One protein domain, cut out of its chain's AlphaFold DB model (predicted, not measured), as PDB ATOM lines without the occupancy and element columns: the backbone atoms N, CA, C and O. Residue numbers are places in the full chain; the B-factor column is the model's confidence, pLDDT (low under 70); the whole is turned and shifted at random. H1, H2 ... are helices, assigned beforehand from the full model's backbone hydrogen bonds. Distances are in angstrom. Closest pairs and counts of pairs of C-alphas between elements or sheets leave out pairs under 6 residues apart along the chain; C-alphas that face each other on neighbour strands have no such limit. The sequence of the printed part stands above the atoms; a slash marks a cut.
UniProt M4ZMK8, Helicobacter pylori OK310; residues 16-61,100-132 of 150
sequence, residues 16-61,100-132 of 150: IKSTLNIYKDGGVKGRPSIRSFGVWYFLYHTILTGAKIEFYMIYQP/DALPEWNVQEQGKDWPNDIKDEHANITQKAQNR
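Overview. This is residues 16 to 61 and 100 to 132 of the 150 residues of a protein of Helicobacter pylori OK310 (UniProt M4ZMK8). Helix H2 is the middle piece of three, with H1 and H3 each packed on it at a wide angle and apart from each other, while two long stretches with no named element, residues 49 to 61 after H2 and residues 100 to 115 before H3, reach out so that their cut ends, 61 and 100, lie toward the same end of the longest axis. Residues 45 to 50, of which 45 to 48 belong to H2, stick out and stand free. The printed part has 79 residues, with H1, H2 and H3 in that order and no named strand; the class is all helix. It is only just compact, close to loose, with a radius of gyration of the C-alphas of 13.9 A and spans of 41 by 30 by 28 A.

Along the chain. H1, residues 16 to 25, begins at C-alpha 16 (148.077, 202.955, 197.844) and is 15.6 A long. H2, residues 34 to 48, is 20.7 A long. H3, residues 116 to 131, is 22.9 A long and ends at C-alpha 131 (156.834, 182.848, 176.505).

Arrangement. H1 and H2 touch, closest at the C-alphas of Tyr 23 and Trp 40, 4.8 A, only just about perpendicular at 71 degrees. H3 touches H2 with residues 118 to 122 alone, closest at the C-alphas of Gly 38 and Ile 118, 6.1 A, at a steep tilt of 63 degrees, opposite ways. Every O i to N i+4 pair is within hydrogen-bond range in H2 and H3, and 3 of 6 in H1.

Size, cuts and confidence. Residues 62 to 99 are not printed; C-alphas 61 and 100 are 28.7 A apart across the cut. No printed residue is under 70 in pLDDT.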
ATOM      1  N   ILE A  16     149.290 203.278 198.608       87.94
ATOM      2  CA  ILE A  16     148.077 202.955 197.844       87.94
ATOM      3  C   ILE A  16     148.212 203.288 196.352       87.94
ATOM      4  O   ILE A  16     147.660 202.570 195.524       87.94
ATOM      5  N   LYS A  17     149.002 204.307 195.986       88.94
ATOM      6  CA  LYS A  17     149.236 204.688 194.582       88.94
ATOM      7  C   LYS A  17     149.868 203.543 193.791       88.94
ATOM      8  O   LYS A  17     149.400 203.224 192.702       88.94
ATOM      9  N   SER A  18     150.881 202.890 194.360       88.31
ATOM     10  CA  SER A  18     151.525 201.723 193.746       88.31
ATOM     11  C   SER A  18     150.557 200.553 193.582       88.31
ATOM     12  O   SER A  18     150.532 199.922 192.529       88.31
ATOM     13  N   THR A  19     149.703 200.306 194.577       87.38
ATOM     14  CA  THR A  19     148.672 199.263 194.485       87.38
ATOM     15  C   THR A  19     147.637 199.576 193.404       87.38
ATOM     16  O   THR A  19     147.320 198.706 192.594       87.38
ATOM     17  N   LEU A  20     147.161 200.822 193.316       88.69
ATOM     18  CA  LEU A  20     146.216 201.241 192.276       88.69
ATOM     19  C   LEU A  20     146.825 201.201 190.869       88.69
ATOM     20  O   LEU A  20     146.096 200.961 189.910       88.69
ATOM     21  N   ASN A  21     148.143 201.375 190.724       88.56
ATOM     22  CA  ASN A  21     148.802 201.251 189.422       88.56
ATOM     23  C   ASN A  21     148.635 199.857 188.806       88.56
ATOM     24  O   ASN A  21     148.468 199.765 187.593       88.56
ATOM     25  N   ILE A  22     148.615 198.791 189.615       84.94
ATOM     26  CA  ILE A  22     148.355 197.427 189.123       84.94
ATOM     27  C   ILE A  22     146.955 197.341 188.505       84.94
ATOM     28  O   ILE A  22     146.763 196.680 187.490       84.94
ATOM     29  N   TYR A  23     145.978 198.057 189.063       86.81
ATOM     30  CA  TYR A  23     144.618 198.111 188.527       86.81
ATOM     31  C   TYR A  23     144.453 199.054 187.331       86.81
ATOM     32  O   TYR A  23     143.338 199.218 186.846       86.81
ATOM     33  N   LYS A  24     145.522 199.674 186.822       85.94
ATOM     34  CA  LYS A  24     145.449 200.430 185.562       85.94
ATOM     35  C   LYS A  24     145.557 199.516 184.348       85.94
ATOM     36  O   LYS A  24     144.901 199.765 183.346       85.94
ATOM     37  N   ASP A  25     146.387 198.483 184.435       85.44
ATOM     38  CA  ASP A  25     146.671 197.577 183.319       85.44
ATOM     39  C   ASP A  25     146.546 196.093 183.690       85.44
ATOM     40  O   ASP A  25     146.970 195.235 182.926       85.44
ATOM     41  N   GLY A  26     146.016 195.772 184.871       83.88
ATOM     42  CA  GLY A  26     145.888 194.404 185.376       83.88
ATOM     43  C   GLY A  26     147.214 193.766 185.780       83.88
ATOM     44  O   GLY A  26     147.252 192.573 186.079       83.88
ATOM     45  N   GLY A  27     148.318 194.520 185.777       80.44
ATOM     46  CA  GLY A  27     149.658 193.993 186.005       80.44
ATOM     47  C   GLY A  27     150.141 193.077 184.880       80.44
ATOM     48  O   GLY A  27     151.065 192.290 185.097       80.44
ATOM     49  N   VAL A  28     149.551 193.161 183.681       81.38
ATOM     50  CA  VAL A  28     149.818 192.249 182.546       81.38
ATOM     51  C   VAL A  28     151.251 192.331 182.011       81.38
ATOM     52  O   VAL A  28     151.755 191.381 181.415       81.38
ATOM     53  N   LYS A  29     151.964 193.430 182.286       80.50
ATOM     54  CA  LYS A  29     153.414 193.554 182.029       80.50
ATOM     55  C   LYS A  29     154.259 192.671 182.958       80.50
ATOM     56  O   LYS A  29     155.427 192.394 182.687       80.50
ATOM     57  N   GLY A  30     153.683 192.210 184.062       82.62
ATOM     58  CA  GLY A  30     154.268 191.289 185.029       82.62
ATOM     59  C   GLY A  30     153.721 189.873 184.871       82.62
ATOM     60  O   GLY A  30     153.537 189.385 183.757       82.62
ATOM     61  N   ARG A  31     153.513 189.212 186.008       85.44
ATOM     62  CA  ARG A  31     152.760 187.961 186.151       85.44
ATOM     63  C   ARG A  31     151.790 188.175 187.313       85.44
ATOM     64  O   ARG A  31     152.164 187.901 188.454       85.44
ATOM     65  N   PRO A  32     150.627 188.797 187.068       89.38
ATOM     66  CA  PRO A  32     149.724 189.163 188.145       89.38
ATOM     67  C   PRO A  32     149.141 187.901 188.786       89.38
ATOM     68  O   PRO A  32     148.926 186.890 188.118       89.38
ATOM     69  N   SER A  33     148.861 187.960 190.088       90.94
ATOM     70  CA  SER A  33     148.014 186.944 190.721       90.94
ATOM     71  C   SER A  33     146.587 187.039 190.171       90.94
ATOM     72  O   SER A  33     146.160 188.126 189.771       90.94
ATOM     73  N   ILE A  34     145.821 185.944 190.235       93.25
ATOM     74  CA  ILE A  34     144.398 185.967 189.859       93.25
ATOM     75  C   ILE A  34     143.611 187.009 190.666       93.25
ATOM     76  O   ILE A  34     142.701 187.633 190.142       93.25
ATOM     77  N   ARG A  35     144.013 187.285 191.917       91.31
ATOM     78  CA  ARG A  35     143.394 188.319 192.756       91.31
ATOM     79  C   ARG A  35     143.576 189.716 192.166       91.31
ATOM     80  O   ARG A  35     142.618 190.472 192.063       91.31
ATOM     81  N   SER A  36     144.808 190.064 191.804       90.00
ATOM     82  CA  SER A  36     145.120 191.374 191.220       90.00
ATOM     83  C   SER A  36     144.440 191.546 189.864       90.00
ATOM     84  O   SER A  36     143.857 192.596 189.601       90.00
ATOM     85  N   PHE A  37     144.484 190.497 189.042       93.50
ATOM     86  CA  PHE A  37     143.853 190.480 187.731       93.50
ATOM     87  C   PHE A  37     142.324 190.565 187.824       93.50
ATOM     88  O   PHE A  37     141.719 191.403 187.170       93.50
ATOM     89  N   GLY A  38     141.695 189.771 188.691       94.75
ATOM     90  CA  GLY A  38     140.244 189.748 188.850       94.75
ATOM     91  C   GLY A  38     139.668 191.064 189.375       94.75
ATOM     92  O   GLY A  38     138.629 191.513 188.901       94.75
ATOM     93  N   VAL A  39     140.365 191.751 190.290       94.12
ATOM     94  CA  VAL A  39     139.950 193.102 190.715       94.12
ATOM     95  C   VAL A  39     140.080 194.106 189.567       94.12
ATOM     96  O   VAL A  39     139.174 194.914 189.374       94.12
ATOM     97  N   TRP A  40     141.162 194.049 188.782       94.31
ATOM     98  CA  TRP A  40     141.277 194.861 187.567       94.31
ATOM     99  C   TRP A  40     140.134 194.584 186.585       94.31
ATOM    100  O   TRP A  40     139.532 195.534 186.094       94.31
ATOM    101  N   TYR A  41     139.789 193.315 186.360       95.06
ATOM    102  CA  TYR A  41     138.699 192.912 185.473       95.06
ATOM    103  C   TYR A  41     137.367 193.525 185.924       95.06
ATOM    104  O   TYR A  41     136.696 194.201 185.144       95.06
ATOM    105  N   PHE A  42     137.016 193.401 187.209       95.06
ATOM    106  CA  PHE A  42     135.805 194.027 187.745       95.06
ATOM    107  C   PHE A  42     135.791 195.546 187.564       95.06
ATOM    108  O   PHE A  42     134.773 196.101 187.148       95.06
ATOM    109  N   LEU A  43     136.909 196.225 187.838       94.56
ATOM    110  CA  LEU A  43     137.032 197.670 187.638       94.56
ATOM    111  C   LEU A  43     136.849 198.048 186.161       94.56
ATOM    112  O   LEU A  43     136.048 198.929 185.853       94.56
ATOM    113  N   TYR A  44     137.554 197.366 185.259       93.88
ATOM    114  CA  TYR A  44     137.533 197.622 183.821       93.88
ATOM    115  C   TYR A  44     136.124 197.467 183.246       93.88
ATOM    116  O   TYR A  44     135.582 198.416 182.677       93.88
ATOM    117  N   HIS A  45     135.485 196.319 183.477       93.94
ATOM    118  CA  HIS A  45     134.136 196.062 182.976       93.94
ATOM    119  C   HIS A  45     133.091 196.986 183.610       93.94
ATOM    120  O   HIS A  45     132.156 197.395 182.929       93.94
ATOM    121  N   THR A  46     133.271 197.393 184.871       94.56
ATOM    122  CA  THR A  46     132.389 198.387 185.502       94.56
ATOM    123  C   THR A  46     132.499 199.746 184.802       94.56
ATOM    124  O   THR A  46     131.475 200.344 184.476       94.56
ATOM    125  N   ILE A  47     133.714 200.214 184.492       94.12
ATOM    126  CA  ILE A  47     133.934 201.485 183.774       94.12
ATOM    127  C   ILE A  47     133.303 201.454 182.377       94.12
ATOM    128  O   ILE A  47     132.702 202.445 181.964       94.12
ATOM    129  N   LEU A  48     133.372 200.321 181.667       95.81
ATOM    130  CA  LEU A  48     132.763 200.175 180.337       95.81
ATOM    131  C   LEU A  48     131.237 200.353 180.334       95.81
ATOM    132  O   LEU A  48     130.674 200.713 179.306       95.81
ATOM    133  N   THR A  49     130.565 200.165 181.473       96.44
ATOM    134  CA  THR A  49     129.121 200.440 181.596       96.44
ATOM    135  C   THR A  49     128.792 201.927 181.787       96.44
ATOM    136  O   THR A  49     127.624 202.289 181.907       96.44
ATOM    137  N   GLY A  50     129.804 202.802 181.839       96.31
ATOM    138  CA  GLY A  50     129.652 204.232 182.127       96.31
ATOM    139  C   GLY A  50     129.570 204.562 183.622       96.31
ATOM    140  O   GLY A  50     129.306 205.707 183.988       96.31
ATOM    141  N   ALA A  51     129.798 203.583 184.501       94.31
ATOM    142  CA  ALA A  51     129.780 203.798 185.942       94.31
ATOM    143  C   ALA A  51     131.023 204.562 186.433       94.31
ATOM    144  O   ALA A  51     132.151 204.323 185.998       94.31
ATOM    145  N   LYS A  52     130.819 205.450 187.414       93.06
ATOM    146  CA  LYS A  52     131.899 206.125 188.145       93.06
ATOM    147  C   LYS A  52     132.387 205.239 189.291       93.06
ATOM    148  O   LYS A  52     131.579 204.726 190.063       93.06
ATOM    149  N   ILE A  53     133.705 205.108 189.429       91.19
ATOM    150  CA  ILE A  53     134.350 204.377 190.526       91.19
ATOM    151  C   ILE A  53     135.036 205.373 191.457       91.19
ATOM    152  O   ILE A  53     135.770 206.252 191.007       91.19
ATOM    153  N   GLU A  54     134.805 205.221 192.759       93.31
ATOM    154  CA  GLU A  54     135.362 206.079 193.802       93.31
ATOM    155  C   GLU A  54     136.189 205.243 194.781       93.31
ATOM    156  O   GLU A  54     135.798 204.141 195.167       93.31
ATOM    157  N   PHE A  55     137.349 205.772 195.171       91.56
ATOM    158  CA  PHE A  55     138.256 205.143 196.125       91.56
ATOM    159  C   PHE A  55     138.306 205.985 197.394       91.56
ATOM    160  O   PHE A  55     138.677 207.157 197.350       91.56
ATOM    161  N   TYR A  56     137.982 205.362 198.522       93.06
ATOM    162  CA  TYR A  56     138.078 205.960 199.849       93.06
ATOM    163  C   TYR A  56     139.211 205.294 200.616       93.06
ATOM    164  O   TYR A  56     139.451 204.096 200.466       93.06
ATOM    165  N   MET A  57     139.938 206.081 201.403       91.25
ATOM    166  CA  MET A  57     141.163 205.633 202.057       91.25
ATOM    167  C   MET A  57     141.125 206.026 203.526       91.25
ATOM    168  O   MET A  57     140.820 207.170 203.857       91.25
ATOM    169  N   ILE A  58     141.476 205.072 204.380       91.56
ATOM    170  CA  ILE A  58     141.784 205.301 205.787       91.56
ATOM    171  C   ILE A  58     143.275 205.060 205.999       91.56
ATOM    172  O   ILE A  58     143.882 204.231 205.318       91.56
ATOM    173  N   TYR A  59     143.858 205.788 206.942       89.00
ATOM    174  CA  TYR A  59     145.274 205.699 207.274       89.00
ATOM    175  C   TYR A  59     145.425 205.541 208.779       89.00
ATOM    176  O   TYR A  59     144.677 206.149 209.542       89.00
ATOM    177  N   GLN A  60     146.417 204.758 209.191       90.00
ATOM    178  CA  GLN A  60     146.856 204.699 210.577       90.00
ATOM    179  C   GLN A  60     148.252 205.320 210.674       90.00
ATOM    180  O   GLN A  60     149.097 204.994 209.837       90.00
ATOM    181  N   PRO A  61     148.504 206.206 211.655       91.38
ATOM    182  CA  PRO A  61     149.838 206.736 211.892       91.38
ATOM    183  C   PRO A  61     150.842 205.623 212.191       91.38
ATOM    184  O   PRO A  61     150.516 204.634 212.855       91.38
ATOM    185  N   ASP A 100     126.124 190.338 208.177       87.56
ATOM    186  CA  ASP A 100     127.259 189.417 208.001       87.56
ATOM    187  C   ASP A 100     127.727 189.230 206.538       87.56
ATOM    188  O   ASP A 100     128.555 188.375 206.218       87.56
ATOM    189  N   ALA A 101     127.250 190.074 205.618       90.25
ATOM    190  CA  ALA A 101     127.716 190.072 204.240       90.25
ATOM    191  C   ALA A 101     129.100 190.723 204.110       90.25
ATOM    192  O   ALA A 101     129.475 191.633 204.851       90.25
ATOM    193  N   LEU A 102     129.848 190.283 203.098       93.75
ATOM    194  CA  LEU A 102     131.064 190.938 202.623       93.75
ATOM    195  C   LEU A 102     130.800 191.690 201.313       93.75
ATOM    196  O   LEU A 102     129.884 191.317 200.575       93.75
ATOM    197  N   PRO A 103     131.630 192.694 200.964       95.12
ATOM    198  CA  PRO A 103     131.544 193.338 199.661       95.12
ATOM    199  C   PRO A 103     131.729 192.324 198.525       95.12
ATOM    200  O   PRO A 103     132.569 191.428 198.605       95.12
ATOM    201  N   GLU A 104     130.969 192.478 197.441       94.19
ATOM    202  CA  GLU A 104     130.890 191.479 196.364       94.19
ATOM    203  C   GLU A 104     132.244 191.119 195.728       94.19
ATOM    204  O   GLU A 104     132.452 189.960 195.376       94.19
ATOM    205  N   TRP A 105     133.189 192.061 195.634       95.50
ATOM    206  CA  TRP A 105     134.508 191.836 195.029       95.50
ATOM    207  C   TRP A 105     135.558 191.320 196.026       95.50
ATOM    208  O   TRP A 105     136.692 191.036 195.635       95.50
ATOM    209  N   ASN A 106     135.222 191.152 197.309       95.31
ATOM    210  CA  ASN A 106     136.048 190.436 198.290       95.31
ATOM    211  C   ASN A 106     135.945 188.908 198.088       95.31
ATOM    212  O   ASN A 106     135.574 188.175 199.000       95.31
ATOM    213  N   VAL A 107     136.211 188.428 196.867       94.56
ATOM    214  CA  VAL A 107     135.986 187.031 196.434       94.56
ATOM    215  C   VAL A 107     136.724 186.039 197.335       94.56
ATOM    216  O   VAL A 107     136.128 185.084 197.829       94.56
ATOM    217  N   GLN A 108     138.001 186.314 197.617       90.50
ATOM    218  CA  GLN A 108     138.815 185.457 198.474       90.50
ATOM    219  C   GLN A 108     138.315 185.453 199.922       90.50
ATOM    220  O   GLN A 108     138.213 184.388 200.524       90.50
ATOM    221  N   GLU A 109     137.995 186.618 200.493       91.56
ATOM    222  CA  GLU A 109     137.524 186.701 201.881       91.56
ATOM    223  C   GLU A 109     136.117 186.100 202.060       91.56
ATOM    224  O   GLU A 109     135.750 185.700 203.163       91.56
ATOM    225  N   GLN A 110     135.345 185.996 200.974       92.00
ATOM    226  CA  GLN A 110     134.085 185.251 200.920       92.00
ATOM    227  C   GLN A 110     134.275 183.730 200.782       92.00
ATOM    228  O   GLN A 110     133.283 183.007 200.823       92.00
ATOM    229  N   GLY A 111     135.500 183.232 200.572       92.31
ATOM    230  CA  GLY A 111     135.746 181.816 200.271       92.31
ATOM    231  C   GLY A 111     135.166 181.367 198.926       92.31
ATOM    232  O   GLY A 111     134.913 180.181 198.729       92.31
ATOM    233  N   LYS A 112     134.913 182.313 198.014       93.75
ATOM    234  CA  LYS A 112     134.360 182.049 196.684       93.75
ATOM    235  C   LYS A 112     135.473 181.853 195.664       93.75
ATOM    236  O   LYS A 112     136.599 182.314 195.847       93.75
ATOM    237  N   ASP A 113     135.119 181.199 194.569       94.50
ATOM    238  CA  ASP A 113     135.979 181.100 193.398       94.50
ATOM    239  C   ASP A 113     135.727 182.274 192.441       94.50
ATOM    240  O   ASP A 113     134.660 182.897 192.445       94.50
ATOM    241  N   TRP A 114     136.726 182.585 191.621       95.62
ATOM    242  CA  TRP A 114     136.589 183.589 190.575       95.62
ATOM    243  C   TRP A 114     135.645 183.089 189.465       95.62
ATOM    244  O   TRP A 114     135.508 181.883 189.255       95.62
ATOM    245  N   PRO A 115     134.982 183.993 188.733       94.81
ATOM    246  CA  PRO A 115     134.312 183.667 187.476       94.81
ATOM    247  C   PRO A 115     135.236 182.961 186.460       94.81
ATOM    248  O   PRO A 115     136.450 183.179 186.456       94.81
ATOM    249  N   ASN A 116     134.676 182.073 185.628       95.94
ATOM    250  CA  ASN A 116     135.461 181.261 184.682       95.94
ATOM    251  C   ASN A 116     136.102 182.104 183.573       95.94
ATOM    252  O   ASN A 116     137.264 181.890 183.260       95.94
ATOM    253  N   ASP A 117     135.394 183.108 183.063       95.00
ATOM    254  CA  ASP A 117     135.927 184.098 182.123       95.00
ATOM    255  C   ASP A 117     137.195 184.778 182.669       95.00
ATOM    256  O   ASP A 117     138.216 184.843 181.985       95.00
ATOM    257  N   ILE A 118     137.189 185.178 183.946       95.56
ATOM    258  CA  ILE A 118     138.368 185.762 184.606       95.56
ATOM    259  C   ILE A 118     139.519 184.752 184.700       95.56
ATOM    260  O   ILE A 118     140.678 185.118 184.482       95.56
ATOM    261  N   LYS A 119     139.230 183.488 185.033       96.12
ATOM    262  CA  LYS A 119     140.247 182.424 185.091       96.12
ATOM    263  C   LYS A 119     140.870 182.168 183.722       96.12
ATOM    264  O   LYS A 119     142.094 182.078 183.629       96.12
ATOM    265  N   ASP A 120     140.051 182.090 182.681       96.00
ATOM    266  CA  ASP A 120     140.488 181.800 181.318       96.00
ATOM    267  C   ASP A 120     141.367 182.935 180.772       96.00
ATOM    268  O   ASP A 120     142.455 182.700 180.235       96.00
ATOM    269  N   GLU A 121     140.964 184.191 180.977       93.75
ATOM    270  CA  GLU A 121     141.787 185.345 180.610       93.75
ATOM    271  C   GLU A 121     143.101 185.408 181.401       93.75
ATOM    272  O   GLU A 121     144.171 185.651 180.824       93.75
ATOM    273  N   HIS A 122     143.056 185.134 182.708       95.06
ATOM    274  CA  HIS A 122     144.246 185.095 183.560       95.06
ATOM    275  C   HIS A 122     145.240 184.014 183.116       95.06
ATOM    276  O   HIS A 122     146.451 184.273 183.042       95.06
ATOM    277  N   ALA A 123     144.744 182.825 182.764       93.62
ATOM    278  CA  ALA A 123     145.551 181.728 182.241       93.62
ATOM    279  C   ALA A 123     146.240 182.123 180.926       93.62
ATOM    280  O   ALA A 123     147.458 181.963 180.785       93.62
ATOM    281  N   ASN A 124     145.498 182.747 180.007       92.00
ATOM    282  CA  ASN A 124     146.026 183.234 178.732       92.00
ATOM    283  C   ASN A 124     147.144 184.273 178.915       92.00
ATOM    284  O   ASN A 124     148.186 184.206 178.252       92.00
ATOM    285  N   ILE A 125     146.967 185.228 179.831       89.75
ATOM    286  CA  ILE A 125     147.987 186.240 180.148       89.75
ATOM    287  C   ILE A 125     149.227 185.588 180.760       89.75
ATOM    288  O   ILE A 125     150.356 185.922 180.388       89.75
ATOM    289  N   THR A 126     149.032 184.634 181.667       89.56
ATOM    290  CA  THR A 126     150.128 183.921 182.326       89.56
ATOM    291  C   THR A 126     150.958 183.130 181.316       89.56
ATOM    292  O   THR A 126     152.188 183.223 181.340       89.56
ATOM    293  N   GLN A 127     150.311 182.440 180.373       89.25
ATOM    294  CA  GLN A 127     150.989 181.703 179.307       89.25
ATOM    295  C   GLN A 127     151.815 182.633 178.407       89.25
ATOM    296  O   GLN A 127     152.993 182.375 178.143       89.25
ATOM    297  N   LYS A 128     151.248 183.773 177.991       87.38
ATOM    298  CA  LYS A 128     151.977 184.790 177.210       87.38
ATOM    299  C   LYS A 128     153.183 185.338 177.982       87.38
ATOM    300  O   LYS A 128     154.266 185.494 177.422       87.38
ATOM    301  N   ALA A 129     153.036 185.575 179.285       85.88
ATOM    302  CA  ALA A 129     154.115 186.060 180.147       85.88
ATOM    303  C   ALA A 129     155.209 185.014 180.447       85.88
ATOM    304  O   ALA A 129     156.290 185.370 180.935       85.88
ATOM    305  N   GLN A 130     154.951 183.729 180.205       84.38
ATOM    306  CA  GLN A 130     155.978 182.684 180.231       84.38
ATOM    307  C   GLN A 130     156.828 182.697 178.964       84.38
ATOM    308  O   GLN A 130     158.046 182.569 179.068       84.38
ATOM    309  N   ASN A 131     156.195 182.930 177.816       85.44
ATOM    310  CA  ASN A 131     156.834 182.848 176.505       85.44
ATOM    311  C   ASN A 131     157.522 184.152 176.069       85.44
ATOM    312  O   ASN A 131     158.248 184.157 175.081       85.44
ATOM    313  N   ARG A 132     157.305 185.265 176.782       83.50
ATOM    314  CA  ARG A 132     157.946 186.550 176.465       83.50
ATOM    315  C   ARG A 132     159.461 186.513 176.678       83.50
ATOM    316  O   ARG A 132     159.946 185.979 177.679       83.50
TER     317      ARG A 132